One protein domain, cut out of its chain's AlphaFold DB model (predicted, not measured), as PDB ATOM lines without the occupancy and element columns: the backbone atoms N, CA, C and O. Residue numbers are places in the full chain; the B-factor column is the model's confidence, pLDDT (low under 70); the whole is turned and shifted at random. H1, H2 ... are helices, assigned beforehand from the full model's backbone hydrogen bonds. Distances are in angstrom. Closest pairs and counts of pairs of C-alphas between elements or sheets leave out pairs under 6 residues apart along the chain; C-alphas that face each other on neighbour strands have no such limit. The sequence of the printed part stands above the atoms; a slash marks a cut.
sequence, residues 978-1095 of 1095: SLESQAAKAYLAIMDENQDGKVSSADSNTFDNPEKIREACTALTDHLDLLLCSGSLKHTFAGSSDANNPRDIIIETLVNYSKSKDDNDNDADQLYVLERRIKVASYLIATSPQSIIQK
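This is residues 978 to 1095 of the 1095 residues of the protein "DUF1800 family protein" of Verrucomicrobiaceae bacterium N1E253 (UniProt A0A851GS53). The longest helix, H5, pairs with H4 in a helical hairpin that packs crosswise on a second helical hairpin, H1 and H2, with H2 in the middle of the domain. The short helices H3 and H6 sit at one end, and the long loop of residues 992 to 1009 lies toward the other. The printed part has 118 residues, with six named helices, H1 to H6 in chain order, and no named strand; the class is all helix. The whole is compact, with a radius of gyration of the C-alphas of 14.2 A and spans of 42 by 29 by 20 A.

H5, residues 1067 to 1086, is 28.8 A long and begins at C-alpha 1067 at (-2.823, -10.764, 24.057). H2, residues 1010 to 1028, is 26.7 A long. H4 is residues 1046 to 1056, 15.4 A, and H1 is residues 982 to 991, 14.2 A, from C-alpha 982 at (4.785, 2.198, 36.988). H3 is residues 1032 to 1037, 8.2 A. H6 is residues 1089 to 1092, 5.2 A, ending at C-alpha 1092 at (2.595, 23.601, 33.953).

H5 and H4 touch at a shallow tilt of 17 degrees, opposite ways; their closest C-alphas, Arg 1077 and Leu 1054, are 5.6 A apart. H5, with residues 1077 to 1086 alone, touches the hub H2 at a steep tilt of 42 degrees, closest at the C-alphas of Ala 1081 and Thr 1021, 6.3 A. H1 touches H2 at 22 degrees, a shallow tilt, opposite ways, with the C-alphas of Tyr 987 and Ala 1016 closest at 4.8 A. H3 and H4 touch about perpendicular, at 90 degrees, closest at the C-alphas of Leu 1033 and Arg 1047, 6.0 A. H6 is close to but not clearly touching H2, with the C-alphas of Ser 1091 and Leu 1028 closest at 5.4 A. H1 and H4 are apart. Every O i to N i+4 pair is within hydrogen-bond range in H2, H3, H4 and H5, and 5 of 6 in H1; H6 is too short for one.

The C-alphas of Asn 1064 and Lys 1095 are the two farthest apart, at 44.6 A. The printed part has no cut, and the link from H1 to H2 is long, with 18 residues. Residues 1058 to 1068, of which 1067 and 1068 belong to H5, have a pLDDT under 70 in this model.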
ATOM      1  N   SER A 978       6.819  -0.395  28.949       90.19
ATOM      2  CA  SER A 978       6.761  -1.829  29.168       90.19
ATOM      3  C   SER A 978       5.734  -2.162  30.252       90.19
ATOM      4  O   SER A 978       5.284  -1.292  31.003       90.19
ATOM      5  N   LEU A 979       5.398  -3.448  30.365       90.19
ATOM      6  CA  LEU A 979       4.557  -3.969  31.448       90.19
ATOM      7  C   LEU A 979       5.183  -3.742  32.838       90.19
ATOM      8  O   LEU A 979       4.480  -3.789  33.843       90.19
ATOM      9  N   GLU A 980       6.486  -3.446  32.894       90.50
ATOM     10  CA  GLU A 980       7.198  -3.147  34.133       90.50
ATOM     11  C   GLU A 980       7.130  -1.677  34.554       90.50
ATOM     12  O   GLU A 980       7.377  -1.397  35.731       90.50
ATOM     13  N   SER A 981       6.753  -0.766  33.649       94.50
ATOM     14  CA  SER A 981       6.592   0.657  33.976       94.50
ATOM     15  C   SER A 981       5.529   0.866  35.058       94.50
ATOM     16  O   SER A 981       4.519   0.156  35.127       94.50
ATOM     17  N   GLN A 982       5.711   1.883  35.897       96.00
ATOM     18  CA  GLN A 982       4.785   2.198  36.988       96.00
ATOM     19  C   GLN A 982       3.407   2.624  36.468       96.00
ATOM     20  O   GLN A 982       2.380   2.271  37.050       96.00
ATOM     21  N   ALA A 983       3.371   3.300  35.316       95.62
ATOM     22  CA  ALA A 983       2.130   3.645  34.634       95.62
ATOM     23  C   ALA A 983       1.368   2.391  34.163       95.62
ATOM     24  O   ALA A 983       0.154   2.299  34.362       95.62
ATOM     25  N   ALA A 984       2.065   1.400  33.588       95.38
ATOM     26  CA  ALA A 984       1.450   0.120  33.238       95.38
ATOM     27  C   ALA A 984       0.955  -0.612  34.490       95.38
ATOM     28  O   ALA A 984      -0.191  -1.053  34.516       95.38
ATOM     29  N   LYS A 985       1.759  -0.662  35.558       96.00
ATOM     30  CA  LYS A 985       1.386  -1.290  36.837       96.00
ATOM     31  C   LYS A 985       0.140  -0.665  37.467       96.00
ATOM     32  O   LYS A 985      -0.699  -1.400  37.982       96.00
ATOM     33  N   ALA A 986      -0.040   0.655  37.374       96.31
ATOM     34  CA  ALA A 986      -1.253   1.327  37.846       96.31
ATOM     35  C   ALA A 986      -2.519   0.855  37.106       96.31
ATOM     36  O   ALA A 986      -3.576   0.705  37.716       96.31
ATOM     37  N   TYR A 987      -2.408   0.590  35.803       95.38
ATOM     38  CA  TYR A 987      -3.497   0.047  34.990       95.38
ATOM     39  C   TYR A 987      -3.718  -1.457  35.257       95.38
ATOM     40  O   TYR A 987      -4.850  -1.907  35.447       95.38
ATOM     41  N   LEU A 988      -2.632  -2.236  35.314       94.69
ATOM     42  CA  LEU A 988      -2.653  -3.686  35.526       94.69
ATOM     43  C   LEU A 988      -3.164  -4.074  36.913       94.69
ATOM     44  O   LEU A 988      -3.849  -5.080  37.027       94.69
ATOM     45  N   ALA A 989      -2.957  -3.244  37.940       95.50
ATOM     46  CA  ALA A 989      -3.495  -3.479  39.284       95.50
ATOM     47  C   ALA A 989      -5.027  -3.668  39.325       95.50
ATOM     48  O   ALA A 989      -5.554  -4.189  40.307       95.50
ATOM     49  N   ILE A 990      -5.740  -3.227  38.282       95.44
ATOM     50  CA  ILE A 990      -7.184  -3.428  38.112       95.44
ATOM     51  C   ILE A 990      -7.488  -4.499  37.059       95.44
ATOM     52  O   ILE A 990      -8.474  -5.217  37.207       95.44
ATOM     53  N   MET A 991      -6.690  -4.589  35.992       92.19
ATOM     54  CA  MET A 991      -7.020  -5.405  34.818       92.19
ATOM     55  C   MET A 991      -6.414  -6.809  34.814       92.19
ATOM     56  O   MET A 991      -7.005  -7.685  34.192       92.19
ATOM     57  N   ASP A 992      -5.287  -7.024  35.489       91.31
ATOM     58  CA  ASP A 992      -4.615  -8.322  35.615       91.31
ATOM     59  C   ASP A 992      -5.122  -9.032  36.881       91.31
ATOM     60  O   ASP A 992      -4.625  -8.831  37.992       91.31
ATOM     61  N   GLU A 993      -6.192  -9.815  36.725       90.56
ATOM     62  CA  GLU A 993      -6.847 -10.516  37.834       90.56
ATOM     63  C   GLU A 993      -5.978 -11.671  38.344       90.56
ATOM     64  O   GLU A 993      -5.978 -11.990  39.540       90.56
ATOM     65  N   ASN A 994      -5.250 -12.314  37.430       89.00
ATOM     66  CA  ASN A 994      -4.517 -13.540  37.706       89.00
ATOM     67  C   ASN A 994      -3.048 -13.303  38.137       89.00
ATOM     68  O   ASN A 994      -2.414 -14.230  38.647       89.00
ATOM     69  N   GLN A 995      -2.568 -12.057  38.037       88.62
ATOM     70  CA  GLN A 995      -1.231 -11.582  38.410       88.62
ATOM     71  C   GLN A 995      -0.095 -12.197  37.574       88.62
ATOM     72  O   GLN A 995       1.002 -12.422  38.096       88.62
ATOM     73  N   ASP A 996      -0.334 -12.487  36.290       86.25
ATOM     74  CA  ASP A 996       0.707 -12.948  35.358       86.25
ATOM     75  C   ASP A 996       1.448 -11.806  34.640       86.25
ATOM     76  O   ASP A 996       2.376 -12.062  33.865       86.25
ATOM     77  N   GLY A 997       1.099 -10.555  34.947       85.56
ATOM     78  CA  GLY A 997       1.762  -9.347  34.471       85.56
ATOM     79  C   GLY A 997       1.230  -8.826  33.138       85.56
ATOM     80  O   GLY A 997       1.856  -7.943  32.549       85.56
ATOM     81  N   LYS A 998       0.111  -9.349  32.626       84.88
ATOM     82  CA  LYS A 998      -0.489  -8.921  31.353       84.88
ATOM     83  C   LYS A 998      -2.017  -8.974  31.408       84.88
ATOM     84  O   LYS A 998      -2.599  -9.548  32.309       84.88
ATOM     85  N   VAL A 999      -2.662  -8.356  30.419       84.75
ATOM     86  CA  VAL A 999      -4.117  -8.454  30.217       84.75
ATOM     87  C   VAL A 999      -4.375  -9.458  29.103       84.75
ATOM     88  O   VAL A 999      -3.914  -9.264  27.977       84.75
ATOM     89  N   SER A1000      -5.090 -10.532  29.416       83.00
ATOM     90  CA  SER A1000      -5.380 -11.628  28.491       83.00
ATOM     91  C   SER A1000      -6.781 -12.195  28.712       83.00
ATOM     92  O   SER A1000      -7.436 -11.912  29.711       83.00
ATOM     93  N   SER A1001      -7.229 -13.073  27.816       80.69
ATOM     94  CA  SER A1001      -8.500 -13.798  27.990       80.69
ATOM     95  C   SER A1001      -8.552 -14.670  29.263       80.69
ATOM     96  O   SER A1001      -9.624 -15.154  29.635       80.69
ATOM     97  N   ALA A1002      -7.424 -14.868  29.960       84.25
ATOM     98  CA  ALA A1002      -7.394 -15.486  31.285       84.25
ATOM     99  C   ALA A1002      -7.981 -14.578  32.389       84.25
ATOM    100  O   ALA A1002      -8.449 -15.093  33.405       84.25
ATOM    101  N   ASP A1003      -8.046 -13.262  32.169       85.75
ATOM    102  CA  ASP A1003      -8.578 -12.247  33.087       85.75
ATOM    103  C   ASP A1003     -10.090 -12.058  32.906       85.75
ATOM    104  O   ASP A1003     -10.605 -10.985  32.589       85.75
ATOM    105  N   SER A1004     -10.825 -13.159  33.060       81.88
ATOM    106  CA  SER A1004     -12.222 -13.279  32.619       81.88
ATOM    107  C   SER A1004     -13.204 -12.246  33.199       81.88
ATOM    108  O   SER A1004     -14.237 -11.991  32.580       81.88
ATOM    109  N   ASN A1005     -12.915 -11.642  34.361       85.81
ATOM    110  CA  ASN A1005     -13.790 -10.637  34.978       85.81
ATOM    111  C   ASN A1005     -13.478  -9.189  34.558       85.81
ATOM    112  O   ASN A1005     -14.308  -8.295  34.776       85.81
ATOM    113  N   THR A1006     -12.302  -8.944  33.982       85.00
ATOM    114  CA  THR A1006     -11.765  -7.599  33.721       85.00
ATOM    115  C   THR A1006     -11.505  -7.347  32.238       85.00
ATOM    116  O   THR A1006     -11.817  -6.250  31.783       85.00
ATOM    117  N   PHE A1007     -11.017  -8.344  31.492       80.44
ATOM    118  CA  PHE A1007     -10.515  -8.244  30.115       80.44
ATOM    119  C   PHE A1007     -11.385  -7.383  29.174       80.44
ATOM    120  O   PHE A1007     -10.916  -6.352  28.698       80.44
ATOM    121  N   ASP A1008     -12.671  -7.719  29.020       79.31
ATOM    122  CA  ASP A1008     -13.630  -6.998  28.154       79.31
ATOM    123  C   ASP A1008     -14.680  -6.197  28.935       79.31
ATOM    124  O   ASP A1008     -15.742  -5.839  28.417       79.31
ATOM    125  N   ASN A1009     -14.441  -5.933  30.219       86.75
ATOM    126  CA  ASN A1009     -15.429  -5.282  31.068       86.75
ATOM    127  C   ASN A1009     -15.316  -3.746  30.957       86.75
ATOM    128  O   ASN A1009     -14.340  -3.173  31.451       86.75
ATOM    129  N   PRO A1010     -16.315  -3.033  30.387       87.31
ATOM    130  CA  PRO A1010     -16.223  -1.586  30.181       87.31
ATOM    131  C   PRO A1010     -16.076  -0.789  31.481       87.31
ATOM    132  O   PRO A1010     -15.421   0.255  31.490       87.31
ATOM    133  N   GLU A1011     -16.660  -1.273  32.580       91.50
ATOM    134  CA  GLU A1011     -16.530  -0.634  33.892       91.50
ATOM    135  C   GLU A1011     -15.101  -0.780  34.420       91.50
ATOM    136  O   GLU A1011     -14.511   0.207  34.859       91.50
ATOM    137  N   LYS A1012     -14.497  -1.970  34.294       93.00
ATOM    138  CA  LYS A1012     -13.109  -2.215  34.725       93.00
ATOM    139  C   LYS A1012     -12.085  -1.494  33.868       93.00
ATOM    140  O   LYS A1012     -11.158  -0.905  34.415       93.00
ATOM    141  N   ILE A1013     -12.306  -1.416  32.559       91.25
ATOM    142  CA  ILE A1013     -11.493  -0.581  31.668       91.25
ATOM    143  C   ILE A1013     -11.551   0.885  32.112       91.25
ATOM    144  O   ILE A1013     -10.520   1.557  32.170       91.25
ATOM    145  N   ARG A1014     -12.738   1.398  32.461       94.12
ATOM    146  CA  ARG A1014     -12.882   2.771  32.959       94.12
ATOM    147  C   ARG A1014     -12.190   2.977  34.304       94.12
ATOM    148  O   ARG A1014     -11.510   3.990  34.472       94.12
ATOM    149  N   GLU A1015     -12.334   2.044  35.242       96.44
ATOM    150  CA  GLU A1015     -11.617   2.063  36.524       96.44
ATOM    151  C   GLU A1015     -10.092   2.082  36.303       96.44
ATOM    152  O   GLU A1015      -9.401   2.923  36.875       96.44
ATOM    153  N   ALA A1016      -9.570   1.244  35.407       95.69
ATOM    154  CA  ALA A1016      -8.145   1.159  35.089       95.69
ATOM    155  C   ALA A1016      -7.603   2.422  34.398       95.69
ATOM    156  O   ALA A1016      -6.549   2.937  34.770       95.69
ATOM    157  N   CYS A1017      -8.348   2.992  33.443       96.38
ATOM    158  CA  CYS A1017      -8.021   4.293  32.847       96.38
ATOM    159  C   CYS A1017      -8.048   5.427  33.885       96.38
ATOM    160  O   CYS A1017      -7.246   6.359  33.803       96.38
ATOM    161  N   THR A1018      -8.945   5.344  34.872       97.50
ATOM    162  CA  THR A1018      -8.998   6.292  35.992       97.50
ATOM    163  C   THR A1018      -7.753   6.163  36.869       97.50
ATOM    164  O   THR A1018      -7.133   7.177  37.171       97.50
ATOM    165  N   ALA A1019      -7.333   4.941  37.212       98.00
ATOM    166  CA  ALA A1019      -6.119   4.700  37.995       98.00
ATOM    167  C   ALA A1019      -4.846   5.172  37.274       98.00
ATOM    168  O   ALA A1019      -4.012   5.829  37.890       98.00
ATOM    169  N   LEU A1020      -4.727   4.917  35.965       97.88
ATOM    170  CA  LEU A1020      -3.634   5.445  35.139       97.88
ATOM    171  C   LEU A1020      -3.618   6.983  35.125       97.88
ATOM    172  O   LEU A1020      -2.562   7.597  35.274       97.88
ATOM    173  N   THR A1021      -4.789   7.609  34.962       98.06
ATOM    174  CA  THR A1021      -4.920   9.075  34.965       98.06
ATOM    175  C   THR A1021      -4.517   9.656  36.317       98.06
ATOM    176  O   THR A1021      -3.719  10.586  36.362       98.06
ATOM    177  N   ASP A1022      -5.017   9.089  37.417       97.94
ATOM    178  CA  ASP A1022      -4.725   9.559  38.774       97.94
ATOM    179  C   ASP A1022      -3.256   9.327  39.165       97.94
ATOM    180  O   ASP A1022      -2.675  10.143  39.878       97.94
ATOM    181  N   HIS A1023      -2.632   8.252  38.673       98.25
ATOM    182  CA  HIS A1023      -1.203   7.993  38.853       98.25
ATOM    183  C   HIS A1023      -0.345   9.099  38.226       98.25
ATOM    184  O   HIS A1023       0.512   9.685  38.889       98.25
ATOM    185  N   LEU A1024      -0.602   9.430  36.959       98.06
ATOM    186  CA  LEU A1024       0.140  10.472  36.248       98.06
ATOM    187  C   LEU A1024      -0.206  11.883  36.753       98.06
ATOM    188  O   LEU A1024       0.684  12.724  36.847       98.06
ATOM    189  N   ASP A1025      -1.461  12.139  37.139       98.12
ATOM    190  CA  ASP A1025      -1.878  13.374  37.823       98.12
ATOM    191  C   ASP A1025      -1.100  13.567  39.130       98.12
ATOM    192  O   ASP A1025      -0.598  14.659  39.398       98.12
ATOM    193  N   LEU A1026      -0.921  12.507  39.924       98.19
ATOM    194  CA  LEU A1026      -0.135  12.572  41.154       98.19
ATOM    195  C   LEU A1026       1.324  12.967  40.889       98.19
ATOM    196  O   LEU A1026       1.871  13.780  41.628       98.19
ATOM    197  N   LEU A1027       1.952  12.439  39.836       98.06
ATOM    198  CA  LEU A1027       3.360  12.726  39.548       98.06
ATOM    199  C   LEU A1027       3.578  14.081  38.849       98.06
ATOM    200  O   LEU A1027       4.522  14.803  39.164       98.06
ATOM    201  N   LEU A1028       2.710  14.459  37.910       97.19
ATOM    202  CA  LEU A1028       2.913  15.649  37.072       97.19
ATOM    203  C   LEU A1028       2.213  16.895  37.618       97.19
ATOM    204  O   LEU A1028       2.762  17.996  37.552       97.19
ATOM    205  N   CYS A1029       1.036  16.720  38.208       96.25
ATOM    206  CA  CYS A1029       0.166  17.796  38.683       96.25
ATOM    207  C   CYS A1029      -0.008  17.770  40.211       96.25
ATOM    208  O   CYS A1029      -0.867  18.469  40.755       96.25
ATOM    209  N   SER A1030       0.754  16.919  40.906       95.88
ATOM    210  CA  SER A1030       0.644  16.683  42.346       95.88
ATOM    211  C   SER A1030      -0.777  16.322  42.801       95.88
ATOM    212  O   SER A1030      -1.170  16.699  43.898       95.88
ATOM    213  N   GLY A1031      -1.568  15.635  41.968       95.00
ATOM    214  CA  GLY A1031      -2.939  15.202  42.276       95.00
ATOM    215  C   GLY A1031      -4.003  16.298  42.126       95.00
ATOM    216  O   GLY A1031      -5.121  16.162  42.634       95.00
ATOM    217  N   SER A1032      -3.654  17.429  41.502       93.00
ATOM    218  CA  SER A1032      -4.554  18.575  41.389       93.00
ATOM    219  C   SER A1032      -5.754  18.306  40.483       93.00
ATOM    220  O   SER A1032      -6.823  18.837  40.774       93.00
ATOM    221  N   LEU A1033      -5.629  17.513  39.409       94.00
ATOM    222  CA  LEU A1033      -6.771  17.239  38.530       94.00
ATOM    223  C   LEU A1033      -7.840  16.447  39.281       94.00
ATOM    224  O   LEU A1033      -9.019  16.804  39.239       94.00
ATOM    225  N   LYS A1034      -7.441  15.399  40.010       95.25
ATOM    226  CA  LYS A1034      -8.352  14.623  40.851       95.25
ATOM    227  C   LYS A1034      -8.968  15.498  41.933       95.25
ATOM    228  O   LYS A1034     -10.184  15.491  42.090       95.25
ATOM    229  N   HIS A1035      -8.159  16.279  42.645       93.12
ATOM    230  CA  HIS A1035      -8.652  17.119  43.735       93.12
ATOM    231  C   HIS A1035      -9.689  18.153  43.275       93.12
ATOM    232  O   HIS A1035     -10.710  18.327  43.935       93.12
ATOM    233  N   THR A1036      -9.438  18.829  42.153       91.31
ATOM    234  CA  THR A1036     -10.308  19.904  41.664       91.31
ATOM    235  C   THR A1036     -11.549  19.373  40.952       91.31
ATOM    236  O   THR A1036     -12.610  19.986  41.054       91.31
ATOM    237  N   PHE A1037     -11.436  18.258  40.225       93.56
ATOM    238  CA  PHE A1037     -12.471  17.866  39.271       93.56
ATOM    239  C   PHE A1037     -13.136  16.510  39.534       93.56
ATOM    240  O   PHE A1037     -14.141  16.205  38.891       93.56
ATOM    241  N   ALA A1038     -12.635  15.670  40.443       91.88
ATOM    242  CA  ALA A1038     -13.292  14.391  40.714       91.88
ATOM    243  C   ALA A1038     -14.706  14.601  41.287       91.88
ATOM    244  O   ALA A1038     -14.893  15.302  42.278       91.88
ATOM    245  N   GLY A1039     -15.708  13.973  40.663       86.44
ATOM    246  CA  GLY A1039     -17.110  14.074  41.084       86.44
ATOM    247  C   GLY A1039     -17.812  15.380  40.691       86.44
ATOM    248  O   GLY A1039     -18.960  15.579  41.085       86.44
ATOM    249  N   SER A1040     -17.158  16.254  39.916       86.94
ATOM    250  CA  SER A1040     -17.799  17.436  39.333       86.94
ATOM    251  C   SER A1040     -18.878  17.030  38.323       86.94
ATOM    252  O   SER A1040     -18.677  16.116  37.528       86.94
ATOM    253  N   SER A1041     -20.014  17.736  38.322       85.19
ATOM    254  CA  SER A1041     -21.073  17.573  37.315       85.19
ATOM    255  C   SER A1041     -20.862  18.440  36.067       85.19
ATOM    256  O   SER A1041     -21.763  18.532  35.234       85.19
ATOM    257  N   ASP A1042     -19.724  19.132  35.959       86.12
ATOM    258  CA  ASP A1042     -19.392  19.962  34.802       86.12
ATOM    259  C   ASP A1042     -19.133  19.086  33.567       86.12
ATOM    260  O   ASP A1042     -18.232  18.247  33.554       86.12
ATOM    261  N   ALA A1043     -19.907  19.310  32.505       77.94
ATOM    262  CA  ALA A1043     -19.747  18.603  31.238       77.94
ATOM    263  C   ALA A1043     -18.385  18.875  30.567       77.94
ATOM    264  O   ALA A1043     -17.949  18.078  29.739       77.94
ATOM    265  N   ASN A1044     -17.707  19.968  30.935       86.62
ATOM    266  CA  ASN A1044     -16.379  20.338  30.446       86.62
ATOM    267  C   ASN A1044     -15.251  19.954  31.418       86.62
ATOM    268  O   ASN A1044     -14.158  20.519  31.354       86.62
ATOM    269  N   ASN A1045     -15.493  18.996  32.317       92.12
ATOM    270  CA  ASN A1045     -14.493  18.496  33.252       92.12
ATOM    271  C   ASN A1045     -13.255  17.935  32.510       92.12
ATOM    272  O   ASN A1045     -13.351  16.876  31.877       92.12
ATOM    273  N   PRO A1046     -12.068  18.567  32.622       92.69
ATOM    274  CA  PRO A1046     -10.881  18.137  31.885       92.69
ATOM    275  C   PRO A1046     -10.397  16.742  32.301       92.69
ATOM    276  O   PRO A1046      -9.923  15.987  31.452       92.69
ATOM    277  N   ARG A1047     -10.551  16.357  33.575       94.81
ATOM    278  CA  ARG A1047     -10.160  15.022  34.051       94.81
ATOM    279  C   ARG A1047     -11.040  13.938  33.435       94.81
ATOM    280  O   ARG A1047     -10.519  12.931  32.961       94.81
ATOM    281  N   ASP A1048     -12.354  14.147  33.410       93.88
ATOM    282  CA  ASP A1048     -13.276  13.172  32.821       93.88
ATOM    283  C   ASP A1048     -13.099  13.076  31.302       93.88
ATOM    284  O   ASP A1048     -13.115  11.972  30.766       93.88
ATOM    285  N   ILE A1049     -12.825  14.192  30.613       94.00
ATOM    286  CA  ILE A1049     -12.494  14.192  29.178       94.00
ATOM    287  C   ILE A1049     -11.252  13.334  28.894       94.00
ATOM    288  O   ILE A1049     -11.256  12.554  27.935       94.00
ATOM    289  N   ILE A1050     -10.203  13.435  29.718       94.88
ATOM    290  CA  ILE A1050      -9.006  12.588  29.593       94.88
ATOM    291  C   ILE A1050      -9.386  11.115  29.773       94.88
ATOM    292  O   ILE A1050      -9.095  10.304  28.895       94.88
ATOM    293  N   ILE A1051     -10.089  10.769  30.857       95.50
ATOM    294  CA  ILE A1051     -10.490   9.383  31.150       95.50
ATOM    295  C   ILE A1051     -11.330   8.801  30.007       95.50
ATOM    296  O   ILE A1051     -11.034   7.710  29.520       95.50
ATOM    297  N   GLU A1052     -12.333   9.533  29.525       92.88
ATOM    298  CA  GLU A1052     -13.180   9.094  28.412       92.88
ATOM    299  C   GLU A1052     -12.389   8.944  27.106       92.88
ATOM    300  O   GLU A1052     -12.641   8.020  26.330       92.88
ATOM    301  N   THR A1053     -11.386   9.792  26.865       93.19
ATOM    302  CA  THR A1053     -10.489   9.648  25.707       93.19
ATOM    303  C   THR A1053      -9.716   8.325  25.769       93.19
ATOM    304  O   THR A1053      -9.633   7.608  24.769       93.19
ATOM    305  N   LEU A1054      -9.203   7.952  26.947       92.69
ATOM    306  CA  LEU A1054      -8.466   6.699  27.156       92.69
ATOM    307  C   LEU A1054      -9.360   5.458  27.038       92.69
ATOM    308  O   LEU A1054      -8.949   4.446  26.458       92.69
ATOM    309  N   VAL A1055     -10.586   5.530  27.565       90.75
ATOM    310  CA  VAL A1055     -11.585   4.453  27.469       90.75
ATOM    311  C   VAL A1055     -11.974   4.206  26.012       90.75
ATOM    312  O   VAL A1055     -12.019   3.060  25.574       90.75
ATOM    313  N   ASN A1056     -12.212   5.267  25.237       86.25
ATOM    314  CA  ASN A1056     -12.700   5.144  23.863       86.25
ATOM    315  C   ASN A1056     -11.624   4.746  22.839       86.25
ATOM    316  O   ASN A1056     -11.984   4.299  21.748       86.25
ATOM    317  N   TYR A1057     -10.333   4.848  23.173       76.25
ATOM    318  CA  TYR A1057      -9.230   4.520  22.260       76.25
ATOM    319  C   TYR A1057      -9.259   3.056  21.757       76.25
ATOM    320  O   TYR A1057      -8.779   2.777  20.659       76.25
ATOM    321  N   SER A1058      -9.851   2.117  22.510       62.59
ATOM    322  CA  SER A1058      -9.880   0.682  22.167       62.59
ATOM    323  C   SER A1058     -10.979   0.269  21.175       62.59
ATOM    324  O   SER A1058     -10.843  -0.759  20.517       62.59
ATOM    325  N   LYS A1059     -12.042   1.065  20.987       58.47
ATOM    326  CA  LYS A1059     -13.278   0.621  20.301       58.47
ATOM    327  C   LYS A1059     -13.132   0.221  18.823       58.47
ATOM    328  O   LYS A1059     -14.051  -0.382  18.282       58.47
ATOM    329  N   SER A1060     -12.033   0.563  18.145       50.25
ATOM    330  CA  SER A1060     -11.832   0.273  16.712       50.25
ATOM    331  C   SER A1060     -10.746  -0.764  16.404       50.25
ATOM    332  O   SER A1060     -10.463  -0.983  15.230       50.25
ATOM    333  N   LYS A1061     -10.070  -1.317  17.420       53.81
ATOM    334  CA  LYS A1061      -8.913  -2.227  17.266       53.81
ATOM    335  C   LYS A1061      -9.054  -3.547  18.031       53.81
ATOM    336  O   LYS A1061      -8.174  -4.389  17.943       53.81
ATOM    337  N   ASP A1062     -10.152  -3.697  18.756       51.12
ATOM    338  CA  ASP A1062     -10.480  -4.832  19.616       51.12
ATOM    339  C   ASP A1062     -11.300  -5.898  18.866       51.12
ATOM    340  O   ASP A1062     -12.295  -6.422  19.355       51.12
ATOM    341  N   ASP A1063     -10.971  -6.139  17.593       53.12
ATOM    342  CA  ASP A1063     -11.751  -7.028  16.725       53.12
ATOM    343  C   ASP A1063     -11.257  -8.486  16.726       53.12
ATOM    344  O   ASP A1063     -11.879  -9.318  16.063       53.12
ATOM    345  N   ASN A1064     -10.181  -8.816  17.464       50.16
ATOM    346  CA  ASN A1064      -9.518 -10.129  17.392       50.16
ATOM    347  C   ASN A1064      -8.959 -10.723  18.709       50.16
ATOM    348  O   ASN A1064      -8.184 -11.678  18.624       50.16
ATOM    349  N   ASP A1065      -9.361 -10.229  19.888       57.66
ATOM    350  CA  ASP A1065      -9.297 -10.947  21.186       57.66
ATOM    351  C   ASP A1065      -7.985 -11.744  21.443       57.66
ATOM    352  O   ASP A1065      -7.989 -12.938  21.756       57.66
ATOM    353  N   ASN A1066      -6.819 -11.120  21.215       61.66
ATOM    354  CA  ASN A1066      -5.515 -11.742  21.471       61.66
ATOM    355  C   ASN A1066      -4.575 -10.819  22.266       61.66
ATOM    356  O   ASN A1066      -4.590  -9.598  22.115       61.66
ATOM    357  N   ASP A1067      -3.725 -11.427  23.100       60.31
ATOM    358  CA  ASP A1067      -2.823 -10.764  24.057       60.31
ATOM    359  C   ASP A1067      -1.941  -9.649  23.445       60.31
ATOM    360  O   ASP A1067      -1.555  -8.705  24.139       60.31
ATOM    361  N   ALA A1068      -1.596  -9.731  22.151       62.75
ATOM    362  CA  ALA A1068      -0.737  -8.743  21.491       62.75
ATOM    363  C   ALA A1068      -1.460  -7.410  21.230       62.75
ATOM    364  O   ALA A1068      -0.836  -6.345  21.313       62.75
ATOM    365  N   ASP A1069      -2.768  -7.453  20.974       74.50
ATOM    366  CA  ASP A1069      -3.584  -6.256  20.773       74.50
ATOM    367  C   ASP A1069      -3.766  -5.485  22.093       74.50
ATOM    368  O   ASP A1069      -3.720  -4.251  22.099       74.50
ATOM    369  N   GLN A1070      -3.839  -6.181  23.235       78.12
ATOM    370  CA  GLN A1070      -3.978  -5.547  24.553       78.12
ATOM    371  C   GLN A1070      -2.712  -4.824  25.016       78.12
ATOM    372  O   GLN A1070      -2.795  -3.701  25.524       78.12
ATOM    373  N   LEU A1071      -1.528  -5.402  24.780       82.00
ATOM    374  CA  LEU A1071      -0.261  -4.715  25.050       82.00
ATOM    375  C   LEU A1071      -0.151  -3.419  24.228       82.00
ATOM    376  O   LEU A1071       0.212  -2.370  24.761       82.00
ATOM    377  N   TYR A1072      -0.526  -3.471  22.947       85.31
ATOM    378  CA  TYR A1072      -0.548  -2.292  22.082       85.31
ATOM    379  C   TYR A1072      -1.542  -1.226  22.571       85.31
ATOM    380  O   TYR A1072      -1.232  -0.030  22.558       85.31
ATOM    381  N   VAL A1073      -2.740  -1.632  23.010       86.81
ATOM    382  CA  VAL A1073      -3.751  -0.718  23.565       86.81
ATOM    383  C   VAL A1073      -3.245  -0.053  24.845       86.81
ATOM    384  O   VAL A1073      -3.373   1.167  24.975       86.81
ATOM    385  N   LEU A1074      -2.635  -0.809  25.761       88.44
ATOM    386  CA  LEU A1074      -2.059  -0.268  26.993       88.44
ATOM    387  C   LEU A1074      -0.938   0.734  26.696       88.44
ATOM    388  O   LEU A1074      -0.986   1.861  27.194       88.44
ATOM    389  N   GLU A1075       0.009   0.381  25.821       89.69
ATOM    390  CA  GLU A1075       1.089   1.285  25.410       89.69
ATOM    391  C   GLU A1075       0.509   2.610  24.888       89.69
ATOM    392  O   GLU A1075       0.960   3.693  25.257       89.69
ATOM    393  N   ARG A1076      -0.543   2.553  24.064       89.25
ATOM    394  CA  ARG A1076      -1.204   3.749  23.528       89.25
ATOM    395  C   ARG A1076      -1.947   4.561  24.582       89.25
ATOM    396  O   ARG A1076      -1.877   5.788  24.526       89.25
ATOM    397  N   ARG A1077      -2.616   3.916  25.541       92.25
ATOM    398  CA  ARG A1077      -3.256   4.608  26.670       92.25
ATOM    399  C   ARG A1077      -2.228   5.365  27.502       92.25
ATOM    400  O   ARG A1077      -2.455   6.536  27.786       92.25
ATOM    401  N   ILE A1078      -1.075   4.760  27.796       93.81
ATOM    402  CA  ILE A1078       0.022   5.427  28.515       93.81
ATOM    403  C   ILE A1078       0.516   6.654  27.736       93.81
ATOM    404  O   ILE A1078       0.652   7.726  28.326       93.81
ATOM    405  N   LYS A1079       0.714   6.546  26.411       92.62
ATOM    406  CA  LYS A1079       1.120   7.690  25.564       92.62
ATOM    407  C   LYS A1079       0.128   8.846  25.635       92.62
ATOM    408  O   LYS A1079       0.519   9.983  25.879       92.62
ATOM    409  N   VAL A1080      -1.153   8.550  25.407       92.88
ATOM    410  CA  VAL A1080      -2.214   9.565  25.378       92.88
ATOM    411  C   VAL A1080      -2.385  10.202  26.757       92.88
ATOM    412  O   VAL A1080      -2.452  11.425  26.845       92.88
ATOM    413  N   ALA A1081      -2.394   9.404  27.829       95.25
ATOM    414  CA  ALA A1081      -2.530   9.903  29.194       95.25
ATOM    415  C   ALA A1081      -1.361  10.825  29.567       95.25
ATOM    416  O   ALA A1081      -1.583  11.950  30.008       95.25
ATOM    417  N   SER A1082      -0.126  10.381  29.309       95.06
ATOM    418  CA  SER A1082       1.086  11.157  29.597       95.06
ATOM    419  C   SER A1082       1.082  12.494  28.857       95.06
ATOM    420  O   SER A1082       1.344  13.526  29.466       95.06
ATOM    421  N   TYR A1083       0.723  12.498  27.568       94.88
ATOM    422  CA  TYR A1083       0.655  13.718  26.764       94.88
ATOM    423  C   TYR A1083      -0.411  14.702  27.267       94.88
ATOM    424  O   TYR A1083      -0.112  15.877  27.495       94.88
ATOM    425  N   LEU A1084      -1.652  14.238  27.453       95.06
ATOM    426  CA  LEU A1084      -2.770  15.106  27.839       95.06
ATOM    427  C   LEU A1084      -2.589  15.691  29.243       95.06
ATOM    428  O   LEU A1084      -2.929  16.849  29.473       95.06
ATOM    429  N   ILE A1085      -2.026  14.919  30.176       96.25
ATOM    430  CA  ILE A1085      -1.766  15.392  31.539       96.25
ATOM    431  C   ILE A1085      -0.592  16.372  31.539       96.25
ATOM    432  O   ILE A1085      -0.733  17.469  32.078       96.25
ATOM    433  N   ALA A1086       0.527  16.039  30.884       94.75
ATOM    434  CA  ALA A1086       1.706  16.904  30.842       94.75
ATOM    435  C   ALA A1086       1.435  18.265  30.185       94.75
ATOM    436  O   ALA A1086       2.020  19.271  30.568       94.75
ATOM    437  N   THR A1087       0.523  18.320  29.215       93.56
ATOM    438  CA  THR A1087       0.159  19.567  28.519       93.56
ATOM    439  C   THR A1087      -1.010  20.313  29.167       93.56
ATOM    440  O   THR A1087      -1.396  21.384  28.698       93.56
ATOM    441  N   SER A1088      -1.558  19.792  30.270       93.19
ATOM    442  CA  SER A1088      -2.610  20.472  31.025       93.19
ATOM    443  C   SER A1088      -2.066  21.696  31.783       93.19
ATOM    444  O   SER A1088      -0.915  21.685  32.240       93.19
ATOM    445  N   PRO A1089      -2.889  22.739  32.013       90.56
ATOM    446  CA  PRO A1089      -2.502  23.866  32.861       90.56
ATOM    447  C   PRO A1089      -2.030  23.437  34.260       90.56
ATOM    448  O   PRO A1089      -1.104  24.029  34.808       90.56
ATOM    449  N   GLN A1090      -2.623  22.377  34.819       92.00
ATOM    450  CA  GLN A1090      -2.278  21.826  36.132       92.00
ATOM    451  C   GLN A1090      -0.862  21.230  36.177       92.00
ATOM    452  O   GLN A1090      -0.237  21.269  37.232       92.00
ATOM    453  N   SER A1091      -0.331  20.725  35.057       93.19
ATOM    454  CA  SER A1091       1.053  20.228  34.991       93.19
ATOM    455  C   SER A1091       2.068  21.366  34.882       93.19
ATOM    456  O   SER A1091       3.168  21.280  35.431       93.19
ATOM    457  N   ILE A1092       1.703  22.458  34.204       91.38
ATOM    458  CA  ILE A1092       2.595  23.601  33.953       91.38
ATOM    459  C   ILE A1092       2.760  24.470  35.209       91.38
ATOM    460  O   ILE A1092       3.801  25.108  35.387       91.38
ATOM    461  N   ILE A1093       1.765  24.495  36.096       92.19
ATOM    462  CA  ILE A1093       1.819  25.249  37.350       92.19
ATOM    463  C   ILE A1093       2.256  24.332  38.495       92.19
ATOM    464  O   ILE A1093       1.635  23.316  38.785       92.19
ATOM    465  N   GLN A1094       3.325  24.714  39.184       92.69
ATOM    466  CA  GLN A1094       3.696  24.132  40.464       92.69
ATOM    467  C   GLN A1094       2.868  24.803  41.561       92.69
ATOM    468  O   GLN A1094       2.983  26.016  41.765       92.69
ATOM    469  N   LYS A1095       2.059  24.014  42.269       85.56
ATOM    470  CA  LYS A1095       1.275  24.462  43.421       85.56
ATOM    471  C   LYS A1095       1.721  23.824  44.712       85.56
ATOM    472  O   LYS A1095       2.228  22.688  44.730       85.56
TER     473      LYS A1095